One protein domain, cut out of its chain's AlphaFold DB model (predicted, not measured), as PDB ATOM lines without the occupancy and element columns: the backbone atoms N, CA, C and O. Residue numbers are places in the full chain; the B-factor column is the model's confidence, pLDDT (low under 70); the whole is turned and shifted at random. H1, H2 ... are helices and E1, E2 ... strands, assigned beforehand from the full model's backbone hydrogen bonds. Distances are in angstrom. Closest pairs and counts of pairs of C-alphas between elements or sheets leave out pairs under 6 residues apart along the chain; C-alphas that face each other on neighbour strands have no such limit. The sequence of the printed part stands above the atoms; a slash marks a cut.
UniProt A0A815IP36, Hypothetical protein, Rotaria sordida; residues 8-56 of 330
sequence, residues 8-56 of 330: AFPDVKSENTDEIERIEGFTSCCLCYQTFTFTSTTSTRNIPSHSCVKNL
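This is residues 8 to 56 of the 330 residues of the protein "Hypothetical protein" of Rotaria sordida (UniProt A0A815IP36). With little regular structure, this is a flat, loose chain of parts: a small hairpin of E1 and E2 at one end, a second hairpin of E3 and E4 in the middle, and the short helix H1 at the far end, reached by a long unnamed stretch that folds back. The printed part has 49 residues, 17 of them in named elements, in the order E1, E2, E3, E4, H1. Each sheet has two antiparallel strands; the class is mixed. The radius of gyration of the C-alphas is 13.0 A, and the spans are 41 by 27 by 10 A.

E1, residues 11 to 13, and E2, residues 20 to 22, form an antiparallel hairpin at 145 degrees, with N 12 and O 21 2.8 A apart, within hydrogen-bond range. E3, residues 26 to 29, is apart from E2. It forms an antiparallel hairpin with E4, residues 35 to 37, at 142 degrees; N 36 and O 27 are within hydrogen-bond range at 2.7 A. H1, residues 53 to 56, is apart from E1, E2 and E3; it is too short for an O i to N i+4 pair, and its 1 O i to N i+3 pair is within range.

E1 begins at C-alpha 11 (-4.285, -29.446, -1.175). E3 measures 10.5 A. H1 ends at C-alpha 56 (19.960, -27.464, -14.849).

The C-alphas farthest apart, of Asn 16 and Leu 56, are 42.2 A apart. The printed part has no cut. The link from E4 to H1, residues 38 to 52, is long. In this model pLDDT is under 70 at residues 53 to 56.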
ATOM      1  N   ALA A   8       2.034 -25.461  -8.740       88.00
ATOM      2  CA  ALA A   8       0.881 -26.201  -8.243       88.00
ATOM      3  C   ALA A   8       0.453 -25.633  -6.885       88.00
ATOM      4  O   ALA A   8       1.256 -25.021  -6.172       88.00
ATOM      5  N   PHE A   9      -0.806 -25.824  -6.517       91.44
ATOM      6  CA  PHE A   9      -1.298 -25.461  -5.194       91.44
ATOM      7  C   PHE A   9      -1.422 -26.736  -4.360       91.44
ATOM      8  O   PHE A   9      -1.951 -27.717  -4.873       91.44
ATOM      9  N   PRO A  10      -0.841 -26.770  -3.150       86.31
ATOM     10  CA  PRO A  10      -0.986 -27.913  -2.272       86.31
ATOM     11  C   PRO A  10      -2.416 -27.964  -1.743       86.31
ATOM     12  O   PRO A  10      -2.975 -26.938  -1.348       86.31
ATOM     13  N   ASP A  11      -2.956 -29.175  -1.694       91.88
ATOM     14  CA  ASP A  11      -4.285 -29.446  -1.175       91.88
ATOM     15  C   ASP A  11      -4.192 -30.460  -0.027       91.88
ATOM     16  O   ASP A  11      -3.294 -31.310   0.001       91.88
ATOM     17  N   VAL A  12      -5.110 -30.363   0.932       92.69
ATOM     18  CA  VAL A  12      -5.249 -31.280   2.065       92.69
ATOM     19  C   VAL A  12      -6.653 -31.868   2.064       92.69
ATOM     20  O   VAL A  12      -7.625 -31.204   1.712       92.69
ATOM     21  N   LYS A  13      -6.770 -33.141   2.431       91.88
ATOM     22  CA  LYS A  13      -8.075 -33.770   2.620       91.88
ATOM     23  C   LYS A  13      -8.644 -33.311   3.962       91.88
ATOM     24  O   LYS A  13      -7.941 -33.416   4.966       91.88
ATOM     25  N   SER A  14      -9.870 -32.798   3.972       91.06
ATOM     26  CA  SER A  14     -10.533 -32.388   5.212       91.06
ATOM     27  C   SER A  14     -10.742 -33.598   6.131       91.06
ATOM     28  O   SER A  14     -11.015 -34.707   5.675       91.06
ATOM     29  N   GLU A  15     -10.578 -33.416   7.444       91.50
ATOM     30  CA  GLU A  15     -10.777 -34.506   8.414       91.50
ATOM     31  C   GLU A  15     -12.260 -34.869   8.575       91.50
ATOM     32  O   GLU A  15     -12.591 -35.998   8.935       91.50
ATOM     33  N   ASN A  16     -13.155 -33.919   8.284       89.31
ATOM     34  CA  ASN A  16     -14.593 -34.057   8.516       89.31
ATOM     35  C   ASN A  16     -15.396 -34.265   7.229       89.31
ATOM     36  O   ASN A  16     -16.528 -34.745   7.281       89.31
ATOM     37  N   THR A  17     -14.830 -33.902   6.079       88.50
ATOM     38  CA  THR A  17     -15.455 -34.071   4.767       88.50
ATOM     39  C   THR A  17     -14.494 -34.827   3.858       88.50
ATOM     40  O   THR A  17     -13.287 -34.631   3.906       88.50
ATOM     41  N   ASP A  18     -15.005 -35.694   2.983       89.62
ATOM     42  CA  ASP A  18     -14.169 -36.411   2.003       89.62
ATOM     43  C   ASP A  18     -13.665 -35.479   0.871       89.62
ATOM     44  O   ASP A  18     -13.247 -35.929  -0.196       89.62
ATOM     45  N   GLU A  19     -13.725 -34.164   1.097       90.50
ATOM     46  CA  GLU A  19     -13.400 -33.100   0.160       90.50
ATOM     47  C   GLU A  19     -11.918 -32.711   0.258       90.50
ATOM     48  O   GLU A  19     -11.268 -32.812   1.303       90.50
ATOM     49  N   ILE A  20     -11.372 -32.285  -0.879       85.38
ATOM     50  CA  ILE A  20      -9.995 -31.814  -1.014       85.38
ATOM     51  C   ILE A  20     -10.027 -30.288  -0.933       85.38
ATOM     52  O   ILE A  20     -10.555 -29.628  -1.830       85.38
ATOM     53  N   GLU A  21      -9.466 -29.733   0.136       92.12
ATOM     54  CA  GLU A  21      -9.387 -28.295   0.369       92.12
ATOM     55  C   GLU A  21      -7.995 -27.774   0.019       92.12
ATOM     56  O   GLU A  21      -6.965 -28.314   0.428       92.12
ATOM     57  N   ARG A  22      -7.952 -26.682  -0.743       90.62
ATOM     58  CA  ARG A  22      -6.698 -26.022  -1.095       90.62
ATOM     59  C   ARG A  22      -6.132 -25.285   0.110       90.62
ATOM     60  O   ARG A  22      -6.828 -24.489   0.736       90.62
ATOM     61  N   ILE A  23      -4.838 -25.449   0.368       92.25
ATOM     62  CA  ILE A  23      -4.164 -24.713   1.439       92.25
ATOM     63  C   ILE A  23      -3.889 -23.282   0.956       92.25
ATOM     64  O   ILE A  23      -3.022 -23.037   0.107       92.25
ATOM     65  N   GLU A  24      -4.647 -22.318   1.477       92.19
ATOM     66  CA  GLU A  24      -4.490 -20.911   1.110       92.19
ATOM     67  C   GLU A  24      -3.120 -20.353   1.509       92.19
ATOM     68  O   GLU A  24      -2.571 -20.650   2.567       92.19
ATOM     69  N   GLY A  25      -2.558 -19.515   0.636       93.12
ATOM     70  CA  GLY A  25      -1.278 -18.846   0.867       93.12
ATOM     71  C   GLY A  25      -0.033 -19.699   0.615       93.12
ATOM     72  O   GLY A  25       1.078 -19.241   0.874       93.12
ATOM     73  N   PHE A  26      -0.178 -20.907   0.063       93.75
ATOM     74  CA  PHE A  26       0.951 -21.760  -0.311       93.75
ATOM     75  C   PHE A  26       0.901 -22.163  -1.780       93.75
ATOM     76  O   PHE A  26      -0.161 -22.366  -2.365       93.75
ATOM     77  N   THR A  27       2.069 -22.296  -2.398       93.88
ATOM     78  CA  THR A  27       2.212 -22.863  -3.740       93.88
ATOM     79  C   THR A  27       3.553 -23.561  -3.886       93.88
ATOM     80  O   THR A  27       4.534 -23.150  -3.274       93.88
ATOM     81  N   SER A  28       3.624 -24.604  -4.703       93.19
ATOM     82  CA  SER A  28       4.834 -25.403  -4.880       93.19
ATOM     83  C   SER A  28       5.281 -25.386  -6.333       93.19
ATOM     84  O   SER A  28       4.473 -25.456  -7.260       93.19
ATOM     85  N   CYS A  29       6.588 -25.297  -6.562       90.06
ATOM     86  CA  CYS A  29       7.127 -25.434  -7.909       90.06
ATOM     87  C   CYS A  29       6.923 -26.872  -8.410       90.06
ATOM     88  O   CYS A  29       7.402 -27.806  -7.768       90.06
ATOM     89  N   CYS A  30       6.313 -27.068  -9.585       85.75
ATOM     90  CA  CYS A  30       6.082 -28.412 -10.137       85.75
ATOM     91  C   CYS A  30       7.375 -29.181 -10.472       85.75
ATOM     92  O   CYS A  30       7.332 -30.379 -10.729       85.75
ATOM     93  N   LEU A  31       8.521 -28.495 -10.513       84.19
ATOM     94  CA  LEU A  31       9.802 -29.080 -10.904       84.19
ATOM     95  C   LEU A  31      10.637 -29.520  -9.690       84.19
ATOM     96  O   LEU A  31      11.106 -30.657  -9.652       84.19
ATOM     97  N   CYS A  32      10.839 -28.650  -8.692       88.69
ATOM     98  CA  CYS A  32      11.620 -28.994  -7.492       88.69
ATOM     99  C   CYS A  32      10.776 -29.334  -6.263       88.69
ATOM    100  O   CYS A  32      11.359 -29.739  -5.262       88.69
ATOM    101  N   TYR A  33       9.453 -29.164  -6.315       88.81
ATOM    102  CA  TYR A  33       8.536 -29.359  -5.185       88.81
ATOM    103  C   TYR A  33       8.818 -28.469  -3.966       88.81
ATOM    104  O   TYR A  33       8.284 -28.709  -2.888       88.81
ATOM    105  N   GLN A  34       9.619 -27.411  -4.120       90.94
ATOM    106  CA  GLN A  34       9.806 -26.424  -3.064       90.94
ATOM    107  C   GLN A  34       8.534 -25.585  -2.917       90.94
ATOM    108  O   GLN A  34       8.003 -25.085  -3.915       90.94
ATOM    109  N   THR A  35       8.059 -25.450  -1.679       92.50
ATOM    110  CA  THR A  35       6.856 -24.688  -1.332       92.50
ATOM    111  C   THR A  35       7.219 -23.256  -0.962       92.50
ATOM    112  O   THR A  35       8.162 -23.008  -0.212       92.50
ATOM    113  N   PHE A  36       6.450 -22.316  -1.493       92.75
ATOM    114  CA  PHE A  36       6.558 -20.883  -1.282       92.75
ATOM    115  C   PHE A  36       5.271 -20.379  -0.645       92.75
ATOM    116  O   PHE A  36       4.172 -20.796  -1.018       92.75
ATOM    117  N   THR A  37       5.417 -19.455   0.294       92.69
ATOM    118  CA  THR A  37       4.300 -18.733   0.893       92.69
ATOM    119  C   THR A  37       3.996 -17.482   0.084       92.69
ATOM    120  O   THR A  37       4.912 -16.757  -0.310       92.69
ATOM    121  N   PHE A  38       2.719 -17.195  -0.116       88.69
ATOM    122  CA  PHE A  38       2.234 -15.927  -0.634       88.69
ATOM    123  C   PHE A  38       1.047 -15.467   0.217       88.69
ATOM    124  O   PHE A  38       0.316 -16.267   0.786       88.69
ATOM    125  N   THR A  39       0.864 -14.165   0.345       87.75
ATOM    126  CA  THR A  39      -0.267 -13.563   1.062       87.75
ATOM    127  C   THR A  39      -1.328 -13.122   0.063       87.75
ATOM    128  O   THR A  39      -1.032 -12.916  -1.111       87.75
ATOM    129  N   SER A  40      -2.559 -12.878   0.513       79.94
ATOM    130  CA  SER A  40      -3.606 -12.268  -0.328       79.94
ATOM    131  C   SER A  40      -3.164 -10.940  -0.967       79.94
ATOM    132  O   SER A  40      -3.611 -10.590  -2.058       79.94
ATOM    133  N   THR A  41      -2.232 -10.229  -0.325       81.88
ATOM    134  CA  THR A  41      -1.621  -8.989  -0.823       81.88
ATOM    135  C   THR A  41      -0.446  -9.211  -1.781       81.88
ATOM    136  O   THR A  41      -0.165  -8.349  -2.614       81.88
ATOM    137  N   THR A  42       0.236 -10.357  -1.714       78.88
ATOM    138  CA  THR A  42       1.330 -10.714  -2.623       78.88
ATOM    139  C   THR A  42       0.827 -11.747  -3.622       78.88
ATOM    140  O   THR A  42       0.800 -12.944  -3.376       78.88
ATOM    141  N   SER A  43       0.404 -11.267  -4.794       78.62
ATOM    142  CA  SER A  43       0.052 -12.142  -5.918       78.62
ATOM    143  C   SER A  43       1.150 -13.184  -6.162       78.62
ATOM    144  O   SER A  43       2.334 -12.885  -6.003       78.62
ATOM    145  N   THR A  44       0.784 -14.367  -6.664       79.56
ATOM    146  CA  THR A  44       1.735 -15.399  -7.123       79.56
ATOM    147  C   THR A  44       2.745 -14.881  -8.160       79.56
ATOM    148  O   THR A  44       3.785 -15.496  -8.378       79.56
ATOM    149  N   ARG A  45       2.491 -13.710  -8.762       80.00
ATOM    150  CA  ARG A  45       3.436 -12.973  -9.616       80.00
ATOM    151  C   ARG A  45       4.680 -12.452  -8.884       80.00
ATOM    152  O   ARG A  45       5.682 -12.201  -9.542       80.00
ATOM    153  N   ASN A  46       4.618 -12.293  -7.563       81.94
ATOM    154  CA  ASN A  46       5.693 -11.743  -6.732       81.94
ATOM    155  C   ASN A  46       6.521 -12.827  -6.030       81.94
ATOM    156  O   ASN A  46       7.348 -12.505  -5.178       81.94
ATOM    157  N   ILE A  47       6.306 -14.105  -6.356       84.00
ATOM    158  CA  ILE A  47       7.114 -15.188  -5.795       84.00
ATOM    159  C   ILE A  47       8.553 -15.001  -6.289       84.00
ATOM    160  O   ILE A  47       8.768 -14.925  -7.504       84.00
ATOM    161  N   PRO A  48       9.544 -14.907  -5.383       80.88
ATOM    162  CA  PRO A  48      10.926 -14.714  -5.781       80.88
ATOM    163  C   PRO A  48      11.375 -15.845  -6.706       80.88
ATOM    164  O   PRO A  48      11.080 -17.024  -6.491       80.88
ATOM    165  N   SER A  49      12.101 -15.477  -7.760       81.50
ATOM    166  CA  SER A  49      12.729 -16.448  -8.649       81.50
ATOM    167  C   SER A  49      13.638 -17.364  -7.832       81.50
ATOM    168  O   SER A  49      14.518 -16.873  -7.127       81.50
ATOM    169  N   HIS A  50      13.455 -18.677  -7.948       84.19
ATOM    170  CA  HIS A  50      14.290 -19.660  -7.265       84.19
ATOM    171  C   HIS A  50      15.072 -20.503  -8.275       84.19
ATOM    172  O   HIS A  50      14.622 -20.765  -9.396       84.19
ATOM    173  N   SER A  51      16.258 -20.952  -7.871       82.00
ATOM    174  CA  SER A  51      17.098 -21.864  -8.643       82.00
ATOM    175  C   SER A  51      16.559 -23.288  -8.534       82.00
ATOM    176  O   SER A  51      16.970 -24.073  -7.682       82.00
ATOM    177  N   CYS A  52      15.608 -23.636  -9.398       83.94
ATOM    178  CA  CYS A  52      15.107 -25.001  -9.473       83.94
ATOM    179  C   CYS A  52      16.218 -25.945  -9.974       83.94
ATOM    180  O   CYS A  52      16.587 -25.911 -11.148       83.94
ATOM    181  N   VAL A  53      16.738 -26.808  -9.093       67.38
ATOM    182  CA  VAL A  53      17.847 -27.741  -9.387       67.38
ATOM    183  C   VAL A  53      17.521 -28.674 -10.563       67.38
ATOM    184  O   VAL A  53      18.396 -29.001 -11.359       67.38
ATOM    185  N   LYS A  54      16.246 -29.031 -10.771       60.69
ATOM    186  CA  LYS A  54      15.834 -29.874 -11.912       60.69
ATOM    187  C   LYS A  54      15.777 -29.136 -13.259       60.69
ATOM    188  O   LYS A  54      15.544 -29.767 -14.282       60.69
ATOM    189  N   ASN A  55      16.035 -27.828 -13.282       53.78
ATOM    190  CA  ASN A  55      16.124 -27.016 -14.501       53.78
ATOM    191  C   ASN A  55      17.569 -26.821 -15.005       53.78
ATOM    192  O   ASN A  55      17.791 -26.056 -15.944       53.78
ATOM    193  N   LEU A  56      18.551 -27.526 -14.429       50.97
ATOM    194  CA  LEU A  56      19.960 -27.464 -14.849       50.97
ATOM    195  C   LEU A  56      20.215 -27.941 -16.292       50.97
ATOM    196  O   LEU A  56      21.271 -27.651 -16.842       50.97
TER     197      LEU A  56